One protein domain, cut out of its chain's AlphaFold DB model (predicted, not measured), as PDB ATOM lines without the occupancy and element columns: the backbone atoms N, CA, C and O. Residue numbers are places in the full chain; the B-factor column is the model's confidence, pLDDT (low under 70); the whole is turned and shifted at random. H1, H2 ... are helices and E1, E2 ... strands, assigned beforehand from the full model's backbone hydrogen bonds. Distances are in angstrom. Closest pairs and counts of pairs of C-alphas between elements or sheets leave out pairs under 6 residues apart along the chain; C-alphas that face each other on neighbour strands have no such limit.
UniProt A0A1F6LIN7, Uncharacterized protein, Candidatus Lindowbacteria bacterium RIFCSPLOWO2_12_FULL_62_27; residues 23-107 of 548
ATOM      1  N   LEU A  23     -11.195  -7.207 -29.544       32.97
ATOM      2  CA  LEU A  23     -10.932  -5.926 -28.878       32.97
ATOM      3  C   LEU A  23     -10.595  -6.103 -27.387       32.97
ATOM      4  O   LEU A  23      -9.894  -5.274 -26.825       32.97
ATOM      5  N   ILE A  24     -11.036  -7.200 -26.760       40.00
ATOM      6  CA  ILE A  24     -10.769  -7.507 -25.343       40.00
ATOM      7  C   ILE A  24      -9.506  -8.375 -25.149       40.00
ATOM      8  O   ILE A  24      -8.947  -8.397 -24.056       40.00
ATOM      9  N   THR A  25      -8.999  -9.073 -26.176       33.12
ATOM     10  CA  THR A  25      -7.888 -10.043 -26.009       33.12
ATOM     11  C   THR A  25      -6.703  -9.905 -26.968       33.12
ATOM     12  O   THR A  25      -5.840 -10.781 -27.000       33.12
ATOM     13  N   LYS A  26      -6.553  -8.783 -27.679       31.70
ATOM     14  CA  LYS A  26      -5.276  -8.452 -28.334       31.70
ATOM     15  C   LYS A  26      -4.844  -7.022 -28.049       31.70
ATOM     16  O   LYS A  26      -5.331  -6.083 -28.658       31.70
ATOM     17  N   GLY A  27      -3.834  -6.921 -27.186       31.88
ATOM     18  CA  GLY A  27      -2.915  -5.791 -27.154       31.88
ATOM     19  C   GLY A  27      -3.329  -4.681 -26.205       31.88
ATOM     20  O   GLY A  27      -3.919  -3.701 -26.632       31.88
ATOM     21  N   ARG A  28      -2.941  -4.833 -24.933       35.84
ATOM     22  CA  ARG A  28      -2.254  -3.781 -24.171       35.84
ATOM     23  C   ARG A  28      -2.709  -2.360 -24.557       35.84
ATOM     24  O   ARG A  28      -2.080  -1.708 -25.385       35.84
ATOM     25  N   SER A  29      -3.732  -1.847 -23.877       34.22
ATOM     26  CA  SER A  29      -3.826  -0.404 -23.648       34.22
ATOM     27  C   SER A  29      -2.692  -0.015 -22.695       34.22
ATOM     28  O   SER A  29      -2.907   0.285 -21.527       34.22
ATOM     29  N   VAL A  30      -1.454  -0.103 -23.186       37.31
ATOM     30  CA  VAL A  30      -0.328   0.610 -22.604       37.31
ATOM     31  C   VAL A  30      -0.560   2.041 -23.047       37.31
ATOM     32  O   VAL A  30      -0.101   2.465 -24.104       37.31
ATOM     33  N   SER A  31      -1.274   2.815 -22.233       50.03
ATOM     34  CA  SER A  31      -0.694   4.132 -22.024       50.03
ATOM     35  C   SER A  31       0.666   3.839 -21.380       50.03
ATOM     36  O   SER A  31       0.741   2.975 -20.509       50.03
ATOM     37  N   HIS A  32       1.757   4.463 -21.829       65.50
ATOM     38  CA  HIS A  32       3.115   4.221 -21.302       65.50
ATOM     39  C   HIS A  32       3.259   4.422 -19.772       65.50
ATOM     40  O   HIS A  32       4.345   4.284 -19.225       65.50
ATOM     41  N   GLU A  33       2.168   4.765 -19.094       82.69
ATOM     42  CA  GLU A  33       2.049   5.191 -17.713       82.69
ATOM     43  C   GLU A  33       1.328   4.171 -16.813       82.69
ATOM     44  O   GLU A  33       1.489   4.258 -15.599       82.69
ATOM     45  N   VAL A  34       0.564   3.206 -17.353       89.81
ATOM     46  CA  VAL A  34      -0.118   2.178 -16.540       89.81
ATOM     47  C   VAL A  34      -0.080   0.792 -17.189       89.81
ATOM     48  O   VAL A  34      -0.345   0.628 -18.381       89.81
ATOM     49  N   GLU A  35       0.223  -0.221 -16.380       92.62
ATOM     50  CA  GLU A  35       0.209  -1.633 -16.745       92.62
ATOM     51  C   GLU A  35      -0.803  -2.406 -15.893       92.62
ATOM     52  O   GLU A  35      -0.885  -2.239 -14.677       92.62
ATOM     53  N   PHE A  36      -1.556  -3.296 -16.538       93.75
ATOM     54  CA  PHE A  36      -2.577  -4.125 -15.901       93.75
ATOM     55  C   PHE A  36      -2.172  -5.601 -15.984       93.75
ATOM     56  O   PHE A  36      -2.097  -6.158 -17.085       93.75
ATOM     57  N   ALA A  37      -1.908  -6.239 -14.841       92.69
ATOM     58  CA  ALA A  37      -1.418  -7.613 -14.777       92.69
ATOM     59  C   ALA A  37      -2.055  -8.400 -13.619       92.69
ATOM     60  O   ALA A  37      -1.654  -8.302 -12.458       92.69
ATOM     61  N   GLY A  38      -3.040  -9.240 -13.948       93.12
ATOM     62  CA  GLY A  38      -3.765 -10.042 -12.963       93.12
ATOM     63  C   GLY A  38      -4.432  -9.164 -11.903       93.12
ATOM     64  O   GLY A  38      -5.273  -8.329 -12.216       93.12
ATOM     65  N   ASN A  39      -4.033  -9.336 -10.643       95.06
ATOM     66  CA  ASN A  39      -4.558  -8.557  -9.516       95.06
ATOM     67  C   ASN A  39      -3.702  -7.324  -9.173       95.06
ATOM     68  O   ASN A  39      -3.890  -6.738  -8.108       95.06
ATOM     69  N   VAL A  40      -2.750  -6.954 -10.031       96.12
ATOM     70  CA  VAL A  40      -1.825  -5.835  -9.822       96.12
ATOM     71  C   VAL A  40      -1.985  -4.819 -10.948       96.12
ATOM     72  O   VAL A  40      -2.052  -5.178 -12.125       96.12
ATOM     73  N   ILE A  41      -2.049  -3.545 -10.571       96.19
ATOM     74  CA  ILE A  41      -2.036  -2.396 -11.473       96.19
ATOM     75  C   ILE A  41      -0.799  -1.570 -11.139       96.19
ATOM     76  O   ILE A  41      -0.690  -1.063 -10.021       96.19
ATOM     77  N   THR A  42       0.105  -1.428 -12.101       94.75
ATOM     78  CA  THR A  42       1.394  -0.753 -11.918       94.75
ATOM     79  C   THR A  42       1.400   0.567 -12.672       94.75
ATOM     80  O   THR A  42       1.055   0.621 -13.848       94.75
ATOM     81  N   PHE A  43       1.803   1.636 -11.999       92.38
ATOM     82  CA  PHE A  43       1.924   2.981 -12.537       92.38
ATOM     83  C   PHE A  43       3.395   3.335 -12.736       92.38
ATOM     84  O   PHE A  43       4.234   3.112 -11.862       92.38
ATOM     85  N   HIS A  44       3.685   3.982 -13.859       87.50
ATOM     86  CA  HIS A  44       4.992   4.537 -14.197       87.50
ATOM     87  C   HIS A  44       4.878   6.064 -14.314       87.50
ATOM     88  O   HIS A  44       4.925   6.613 -15.417       87.50
ATOM     89  N   PRO A  45       4.661   6.770 -13.187       74.94
ATOM     90  CA  PRO A  45       4.367   8.195 -13.203       74.94
ATOM     91  C   PRO A  45       5.581   9.006 -13.671       74.94
ATOM     92  O   PRO A  45       6.642   8.991 -13.050       74.94
ATOM     93  N   GLY A  46       5.409   9.786 -14.738       69.81
ATOM     94  CA  GLY A  46       6.349  10.848 -15.098       69.81
ATOM     95  C   GLY A  46       6.056  12.109 -14.285       69.81
ATOM     96  O   GLY A  46       5.193  12.898 -14.676       69.81
ATOM     97  N   THR A  47       6.756  12.325 -13.166       62.94
ATOM     98  CA  THR A  47       6.484  13.459 -12.257       62.94
ATOM     99  C   THR A  47       6.622  14.819 -12.936       62.94
ATOM    100  O   THR A  47       5.812  15.711 -12.684       62.94
ATOM    101  N   ASP A  48       7.603  14.974 -13.825       65.81
ATOM    102  CA  ASP A  48       7.913  16.264 -14.450       65.81
ATOM    103  C   ASP A  48       6.846  16.666 -15.470       65.81
ATOM    104  O   ASP A  48       6.414  17.819 -15.509       65.81
ATOM    105  N   LYS A  49       6.331  15.691 -16.231       76.25
ATOM    106  CA  LYS A  49       5.240  15.919 -17.180       76.25
ATOM    107  C   LYS A  49       3.943  16.277 -16.455       76.25
ATOM    108  O   LYS A  49       3.275  17.214 -16.867       76.25
ATOM    109  N   PHE A  50       3.614  15.583 -15.360       84.31
ATOM    110  CA  PHE A  50       2.396  15.856 -14.590       84.31
ATOM    111  C   PHE A  50       2.413  17.237 -13.919       84.31
ATOM    112  O   PHE A  50       1.400  17.931 -13.907       84.31
ATOM    113  N   ARG A  51       3.564  17.671 -13.386       79.12
ATOM    114  CA  ARG A  51       3.707  19.002 -12.767       79.12
ATOM    115  C   ARG A  51       3.629  20.148 -13.776       79.12
ATOM    116  O   ARG A  51       3.191  21.231 -13.402       79.12
ATOM    117  N   GLY A  52       4.032  19.908 -15.026       83.69
ATOM    118  CA  GLY A  52       3.937  20.886 -16.112       83.69
ATOM    119  C   GLY A  52       2.513  21.138 -16.620       83.69
ATOM    120  O   GLY A  52       2.282  22.147 -17.280       83.69
ATOM    121  N   LEU A  53       1.561  20.254 -16.306       89.56
ATOM    122  CA  LEU A  53       0.148  20.421 -16.653       89.56
ATOM    123  C   LEU A  53      -0.532  21.485 -15.774       89.56
ATOM    124  O   LEU A  53      -0.204  21.656 -14.589       89.56
ATOM    125  N   SER A  54      -1.546  22.150 -16.328       91.38
ATOM    126  CA  SER A  54      -2.497  22.947 -15.542       91.38
ATOM    127  C   SER A  54      -3.235  22.080 -14.514       91.38
ATOM    128  O   SER A  54      -3.261  20.851 -14.604       91.38
ATOM    129  N   HIS A  55      -3.830  22.704 -13.497       94.06
ATOM    130  CA  HIS A  55      -4.575  21.974 -12.467       94.06
ATOM    131  C   HIS A  55      -5.790  21.237 -13.044       94.06
ATOM    132  O   HIS A  55      -6.101  20.135 -12.594       94.06
ATOM    133  N   GLU A  56      -6.436  21.809 -14.058       93.31
ATOM    134  CA  GLU A  56      -7.538  21.204 -14.803       93.31
ATOM    135  C   GLU A  56      -7.075  19.975 -15.597       93.31
ATOM    136  O   GLU A  56      -7.647  18.898 -15.445       93.31
ATOM    137  N   GLU A  57      -5.979  20.086 -16.354       94.94
ATOM    138  CA  GLU A  57      -5.412  18.954 -17.104       94.94
ATOM    139  C   GLU A  57      -4.939  17.830 -16.174       94.94
ATOM    140  O   GLU A  57      -5.139  16.652 -16.472       94.94
ATOM    141  N   ARG A  58      -4.358  18.167 -15.013       94.62
ATOM    142  CA  ARG A  58      -4.029  17.177 -13.974       94.62
ATOM    143  C   ARG A  58      -5.282  16.457 -13.477       94.62
ATOM    144  O   ARG A  58      -5.235  15.250 -13.243       94.62
ATOM    145  N   ALA A  59      -6.395  17.170 -13.311       96.06
ATOM    146  CA  ALA A  59      -7.640  16.598 -12.812       96.06
ATOM    147  C   ALA A  59      -8.272  15.665 -13.847       96.06
ATOM    148  O   ALA A  59      -8.659  14.548 -13.500       96.06
ATOM    149  N   ASP A  60      -8.312  16.083 -15.114       95.81
ATOM    150  CA  ASP A  60      -8.750  15.252 -16.237       95.81
ATOM    151  C   ASP A  60      -7.892  13.993 -16.379       95.81
ATOM    152  O   ASP A  60      -8.417  12.891 -16.569       95.81
ATOM    153  N   HIS A  61      -6.576  14.138 -16.221       93.75
ATOM    154  CA  HIS A  61      -5.640  13.023 -16.268       93.75
ATOM    155  C   HIS A  61      -5.903  11.994 -15.168       93.75
ATOM    156  O   HIS A  61      -6.060  10.806 -15.457       93.75
ATOM    157  N   LEU A  62      -6.010  12.441 -13.912       95.81
ATOM    158  CA  LEU A  62      -6.322  11.560 -12.784       95.81
ATOM    159  C   LEU A  62      -7.710  10.927 -12.919       95.81
ATOM    160  O   LEU A  62      -7.884   9.766 -12.553       95.81
ATOM    161  N   ALA A  63      -8.683  11.657 -13.464       96.94
ATOM    162  CA  ALA A  63     -10.026  11.137 -13.666       96.94
ATOM    163  C   ALA A  63     -10.076  10.021 -14.712       96.94
ATOM    164  O   ALA A  63     -10.717   8.997 -14.475       96.94
ATOM    165  N   ARG A  64      -9.352  10.184 -15.826       95.88
ATOM    166  CA  ARG A  64      -9.182   9.130 -16.833       95.88
ATOM    167  C   ARG A  64      -8.541   7.883 -16.220       95.88
ATOM    168  O   ARG A  64      -9.068   6.789 -16.387       95.88
ATOM    169  N   LEU A  65      -7.438   8.042 -15.485       95.38
ATOM    170  CA  LEU A  65      -6.747   6.906 -14.864       95.38
ATOM    171  C   LEU A  65      -7.622   6.197 -13.816       95.38
ATOM    172  O   LEU A  65      -7.608   4.971 -13.734       95.38
ATOM    173  N   ALA A  66      -8.412   6.941 -13.036       97.38
ATOM    174  CA  ALA A  66      -9.357   6.353 -12.090       97.38
ATOM    175  C   ALA A  66     -10.445   5.525 -12.797       97.38
ATOM    176  O   ALA A  66     -10.752   4.421 -12.345       97.38
ATOM    177  N   GLU A  67     -10.983   6.017 -13.919       96.81
ATOM    178  CA  GLU A  67     -11.937   5.271 -14.751       96.81
ATOM    179  C   GLU A  67     -11.310   3.985 -15.315       96.81
ATOM    180  O   GLU A  67     -11.933   2.926 -15.251       96.81
ATOM    181  N   GLU A  68     -10.067   4.043 -15.803       95.94
ATOM    182  CA  GLU A  68      -9.338   2.869 -16.308       95.94
ATOM    183  C   GLU A  68      -9.114   1.811 -15.214       95.94
ATOM    184  O   GLU A  68      -9.376   0.627 -15.435       95.94
ATOM    185  N   VAL A  69      -8.699   2.227 -14.011       97.19
ATOM    186  CA  VAL A  69      -8.531   1.332 -12.852       97.19
ATOM    187  C   VAL A  69      -9.845   0.671 -12.459       97.19
ATOM    188  O   VAL A  69      -9.889  -0.541 -12.246       97.19
ATOM    189  N   LEU A  70     -10.918   1.455 -12.353       97.94
ATOM    190  CA  LEU A  70     -12.234   0.948 -11.977       97.94
ATOM    191  C   LEU A  70     -12.797   0.004 -13.043       97.94
ATOM    192  O   LEU A  70     -13.311  -1.059 -12.699       97.94
ATOM    193  N   GLY A  71     -12.638   0.344 -14.325       97.12
ATOM    194  CA  GLY A  71     -13.003  -0.520 -15.444       97.12
ATOM    195  C   GLY A  71     -12.225  -1.837 -15.426       97.12
ATOM    196  O   GLY A  71     -12.816  -2.908 -15.560       97.12
ATOM    197  N   TYR A  72     -10.916  -1.798 -15.167       97.00
ATOM    198  CA  TYR A  72     -10.123  -3.018 -15.033       97.00
ATOM    199  C   TYR A  72     -10.569  -3.864 -13.833       97.00
ATOM    200  O   TYR A  72     -10.816  -5.062 -13.981       97.00
ATOM    201  N   ALA A  73     -10.773  -3.253 -12.663       97.19
ATOM    202  CA  ALA A  73     -11.259  -3.946 -11.473       97.19
ATOM    203  C   ALA A  73     -12.652  -4.573 -11.679       97.19
ATOM    204  O   ALA A  73     -12.906  -5.683 -11.200       97.19
ATOM    205  N   GLN A  74     -13.531  -3.918 -12.441       97.38
ATOM    206  CA  GLN A  74     -14.815  -4.475 -12.874       97.38
ATOM    207  C   GLN A  74     -14.620  -5.761 -13.686       97.38
ATOM    208  O   GLN A  74     -15.291  -6.754 -13.406       97.38
ATOM    209  N   THR A  75     -13.667  -5.800 -14.626       95.88
ATOM    210  CA  THR A  75     -13.378  -7.033 -15.386       95.88
ATOM    211  C   THR A  75     -12.830  -8.169 -14.519       95.88
ATOM    212  O   THR A  75     -13.159  -9.325 -14.771       95.88
ATOM    213  N   GLN A  76     -12.031  -7.860 -13.490       95.75
ATOM    214  CA  GLN A  76     -11.425  -8.873 -12.615       95.75
ATOM    215  C   GLN A  76     -12.407  -9.441 -11.582       95.75
ATOM    216  O   GLN A  76     -12.281 -10.590 -11.166       95.75
ATOM    217  N   THR A  77     -13.378  -8.639 -11.140       95.62
ATOM    218  CA  THR A  77     -14.239  -8.981  -9.994       95.62
ATOM    219  C   THR A  77     -15.695  -9.241 -10.372       95.62
ATOM    220  O   THR A  77     -16.430  -9.823  -9.577       95.62
ATOM    221  N   GLY A  78     -16.132  -8.791 -11.553       95.19
ATOM    222  CA  GLY A  78     -17.526  -8.836 -11.999       95.19
ATOM    223  C   GLY A  78     -18.451  -7.811 -11.326       95.19
ATOM    224  O   GLY A  78     -19.631  -7.736 -11.677       95.19
ATOM    225  N   LEU A  79     -17.949  -7.012 -10.379       96.38
ATOM    226  CA  LEU A  79     -18.728  -5.983  -9.686       96.38
ATOM    227  C   LEU A  79     -18.976  -4.770 -10.583       96.38
ATOM    228  O   LEU A  79     -18.130  -4.408 -11.392       96.38
ATOM    229  N   GLN A  80     -20.139  -4.137 -10.429       95.00
ATOM    230  CA  GLN A  80     -20.620  -3.125 -11.377       95.00
ATOM    231  C   GLN A  80     -20.526  -1.684 -10.872       95.00
ATOM    232  O   GLN A  80     -20.608  -0.762 -11.678       95.00
ATOM    233  N   SER A  81     -20.386  -1.473  -9.562       95.88
ATOM    234  CA  SER A  81     -20.410  -0.138  -8.965       95.88
ATOM    235  C   SER A  81     -19.053   0.245  -8.385       95.88
ATOM    236  O   SER A  81     -18.337  -0.599  -7.838       95.88
ATOM    237  N   ALA A  82     -18.709   1.533  -8.447       96.38
ATOM    238  CA  ALA A  82     -17.505   2.035  -7.789       96.38
ATOM    239  C   ALA A  82     -17.551   1.794  -6.269       96.38
ATOM    240  O   ALA A  82     -16.532   1.445  -5.676       96.38
ATOM    241  N   ALA A  83     -18.729   1.901  -5.647       94.38
ATOM    242  CA  ALA A  83     -18.919   1.639  -4.222       94.38
ATOM    243  C   ALA A  83     -18.539   0.202  -3.808       94.38
ATOM    244  O   ALA A  83     -17.997   0.012  -2.721       94.38
ATOM    245  N   ASP A  84     -18.751  -0.788  -4.681       96.06
ATOM    246  CA  ASP A  84     -18.382  -2.189  -4.424       96.06
ATOM    247  C   ASP A  84     -16.934  -2.507  -4.833       96.06
ATOM    248  O   ASP A  84     -16.276  -3.362  -4.231       96.06
ATOM    249  N   LEU A  85     -16.429  -1.833  -5.870       98.00
ATOM    250  CA  LEU A  85     -15.087  -2.045  -6.414       98.00
ATOM    251  C   LEU A  85     -14.000  -1.440  -5.530       98.00
ATOM    252  O   LEU A  85     -12.998  -2.093  -5.249       98.00
ATOM    253  N   VAL A  86     -14.190  -0.202  -5.075       97.94
ATOM    254  CA  VAL A  86     -13.175   0.554  -4.332       97.94
ATOM    255  C   VAL A  86     -12.730  -0.138  -3.038       97.94
ATOM    256  O   VAL A  86     -11.530  -0.149  -2.782       97.94
ATOM    257  N   PRO A  87     -13.605  -0.788  -2.246       97.94
ATOM    258  CA  PRO A  87     -13.178  -1.587  -1.098       97.94
ATOM    259  C   PRO A  87     -12.253  -2.761  -1.439       97.94
ATOM    260  O   PRO A  87     -11.599  -3.289  -0.547       97.94
ATOM    261  N   ARG A  88     -12.181  -3.201  -2.701       97.69
ATOM    262  CA  ARG A  88     -11.217  -4.223  -3.141       97.69
ATOM    263  C   ARG A  88      -9.871  -3.633  -3.543       97.69
ATOM    264  O   ARG A  88      -8.925  -4.394  -3.724       97.69
ATOM    265  N   LEU A  89      -9.776  -2.318  -3.705       97.75
ATOM    266  CA  LEU A  89      -8.556  -1.640  -4.120       97.75
ATOM    267  C   LEU A  89      -7.752  -1.213  -2.898       97.75
ATOM    268  O   LEU A  89      -8.270  -0.579  -1.979       97.75
ATOM    269  N   ARG A  90      -6.457  -1.526  -2.900       94.69
ATOM    270  CA  ARG A  90      -5.531  -1.090  -1.850       94.69
ATOM    271  C   ARG A  90      -4.144  -0.788  -2.411       94.69
ATOM    272  O   ARG A  90      -3.766  -1.398  -3.409       94.69
ATOM    273  N   PRO A  91      -3.369   0.107  -1.778       92.50
ATOM    274  CA  PRO A  91      -1.958   0.268  -2.115       92.50
ATOM    275  C   PRO A  91      -1.208  -1.062  -1.938       92.50
ATOM    276  O   PRO A  91      -1.410  -1.742  -0.930       92.50
ATOM    277  N   GLY A  92      -0.378  -1.440  -2.912       88.62
ATOM    278  CA  GLY A  92       0.512  -2.608  -2.821       88.62
ATOM    279  C   GLY A  92       1.931  -2.216  -2.435       88.62
ATOM    280  O   GLY A  92       2.422  -2.573  -1.367       88.62
ATOM    281  N   GLY A  93       2.542  -1.410  -3.295       86.81
ATOM    282  CA  GLY A  93       3.877  -0.843  -3.172       86.81
ATOM    283  C   GLY A  93       3.964   0.508  -3.895       86.81
ATOM    284  O   GLY A  93       2.935   1.057  -4.310       86.81
ATOM    285  N   PRO A  94       5.169   1.087  -4.034       87.88
ATOM    286  CA  PRO A  94       5.367   2.323  -4.786       87.88
ATOM    287  C   PRO A  94       4.838   2.190  -6.218       87.88
ATOM    288  O   PRO A  94       5.308   1.352  -6.978       87.88
ATOM    289  N   GLY A  95       3.856   3.019  -6.578       91.88
ATOM    290  CA  GLY A  95       3.238   2.977  -7.902       91.88
ATOM    291  C   GLY A  95       2.313   1.781  -8.138       91.88
ATOM    292  O   GLY A  95       1.967   1.538  -9.282       91.88
ATOM    293  N   GLU A  96       1.892   1.032  -7.116       95.38
ATOM    294  CA  GLU A  96       1.053  -0.159  -7.312       95.38
ATOM    295  C   GLU A  96      -0.286  -0.078  -6.575       95.38
ATOM    296  O   GLU A  96      -0.363   0.269  -5.390       95.38
ATOM    297  N   ILE A  97      -1.349  -0.495  -7.266       97.38
ATOM    298  CA  ILE A  97      -2.672  -0.751  -6.693       97.38
ATOM    299  C   ILE A  97      -2.999  -2.236  -6.868       97.38
ATOM    300  O   ILE A  97      -2.912  -2.782  -7.964       97.38
ATOM    301  N   LEU A  98      -3.400  -2.890  -5.778       97.56
ATOM    302  CA  LEU A  98      -3.791  -4.297  -5.753       97.56
ATOM    303  C   LEU A  98      -5.312  -4.445  -5.746       97.56
ATOM    304  O   LEU A  98      -6.004  -3.706  -5.042       97.56
ATOM    305  N   ILE A  99      -5.805  -5.466  -6.447       97.62
ATOM    306  CA  ILE A  99      -7.204  -5.901  -6.438       97.62
ATOM    307  C   ILE A  99      -7.334  -7.119  -5.515       97.62
ATOM    308  O   ILE A  99      -6.842  -8.210  -5.797       97.62
ATOM    309  N   GLY A 100      -7.998  -6.929  -4.378       94.50
ATOM    310  CA  GLY A 100      -8.277  -7.973  -3.402       94.50
ATOM    311  C   GLY A 100      -9.424  -8.901  -3.813       94.50
ATOM    312  O   GLY A 100     -10.423  -8.486  -4.408       94.50
ATOM    313  N   GLY A 101      -9.317 -10.175  -3.420       91.81
ATOM    314  CA  GLY A 101     -10.400 -11.154  -3.576       91.81
ATOM    315  C   GLY A 101     -11.621 -10.860  -2.693       91.81
ATOM    316  O   GLY A 101     -12.745 -11.200  -3.062       91.81
ATOM    317  N   THR A 102     -11.415 -10.174  -1.566       93.25
ATOM    318  CA  THR A 102     -12.450  -9.749  -0.615       93.25
ATOM    319  C   THR A 102     -12.396  -8.239  -0.403       93.25
ATOM    320  O   THR A 102     -11.327  -7.637  -0.489       93.25
ATOM    321  N   ALA A 103     -13.548  -7.634  -0.112       93.88
ATOM    322  CA  ALA A 103     -13.636  -6.218   0.229       93.88
ATOM    323  C   ALA A 103     -13.007  -5.934   1.602       93.88
ATOM    324  O   ALA A 103     -13.224  -6.685   2.555       93.88
ATOM    325  N   ASP A 104     -12.279  -4.825   1.710       95.88
ATOM    326  CA  ASP A 104     -11.857  -4.256   2.984       95.88
ATOM    327  C   ASP A 104     -13.077  -3.691   3.727       95.88
ATOM    328  O   ASP A 104     -13.782  -2.804   3.235       95.88
ATOM    329  N   ALA A 105     -13.351  -4.240   4.912       94.25
ATOM    330  CA  ALA A 105     -14.552  -3.908   5.673       94.25
ATOM    331  C   ALA A 105     -14.569  -2.435   6.111       94.25
ATOM    332  O   ALA A 105     -15.625  -1.802   6.054       94.25
ATOM    333  N   SER A 106     -13.406  -1.886   6.480       92.12
ATOM    334  CA  SER A 106     -13.273  -0.488   6.892       92.12
ATOM    335  C   SER A 106     -13.531   0.454   5.720       92.12
ATOM    336  O   SER A 106     -14.291   1.405   5.857       92.12
ATOM    337  N   ALA A 107     -12.959   0.181   4.546       93.88
ATOM    338  CA  ALA A 107     -13.191   0.965   3.344       93.88
ATOM    339  C   ALA A 107     -14.662   0.917   2.919       93.88
ATOM    340  O   ALA A 107     -15.219   1.952   2.561       93.88
TER     341      ALA A 107
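This is residues 23 to 107 of the 548 residues of an uncharacterized protein of Candidatus Lindowbacteria bacterium RIFCSPLOWO2_12_FULL_62_27 (UniProt A0A1F6LIN7). A small sheet of four short strands has one long helix, H2, running along one face; the first part of H2 reaches past the sheet, with short H1 near it. Short H3 packs on the last part of H2. The printed part has 85 residues, with three named helices and four named strands in the order E1 E2 H1 H2 H3 E3 E4; the antiparallel sheet runs E1 E2 E4 E3. It is mixed, helices and strands, and compact, with a radius of gyration of the C-alphas of 13.7 A and spans of 38 by 35 by 23 A.

E1, residues 34 to 37, and E2, residues 40 to 43, form a hairpin, with N 35 and O 42 2.8 A apart. E4, residues 96 to 99, is E2's other neighbour, with N 41 and O 97 at 2.9 A. E3, residues 89 to 91, forms a hairpin with E4, with N 98 and O 90 at 2.8 A. H2, residues 55 to 77, is on the sheet at a height of 9.7 A, two layers, a helix on one face of a sheet; it runs along the strands, at 15 degrees to E2 on the local plane. The closest C-alphas of H2 and E2 are those of Val 69 and Ile 41, 7.6 A apart. H1, residues 47 to 52, is close to H2 but not clearly touching, with the C-alphas of Phe 50 and Arg 58 closest at 6.6 A. H3, residues 82 to 88, touches H2 residues 70 to 77 alone, closest at the C-alphas of Leu 85 and Ala 73, 6.6 A, and is only just about perpendicular at 72 degrees. H3 only grazes the sheet, with residues 85 to 88. Every O i to N i+4 pair is within hydrogen-bond range in H1 and H2; in H3 1 of 3 is, beside 2 of 4 O i to N i+3 pairs.

E1 begins at C-alpha 34 (-0.118, 2.178, -16.540) and is 10.0 A long, as is E2. H1 is 8.7 A long. H2 begins at C-alpha 55 (-4.575, 21.974, -12.467) and is 32.5 A long. H3 is 10.0 A, E3 7.2 A and E4 10.1 A long, E4 ending at C-alpha 99 (-7.204, -5.901, -6.438).

The two C-alphas farthest apart, those of Gly 52 and Thr 102, are 38.0 A apart. The printed part has no cut, and the links between named elements are tight. The model's pLDDT is under 70 in residues 23 to 32 and 46 to 48.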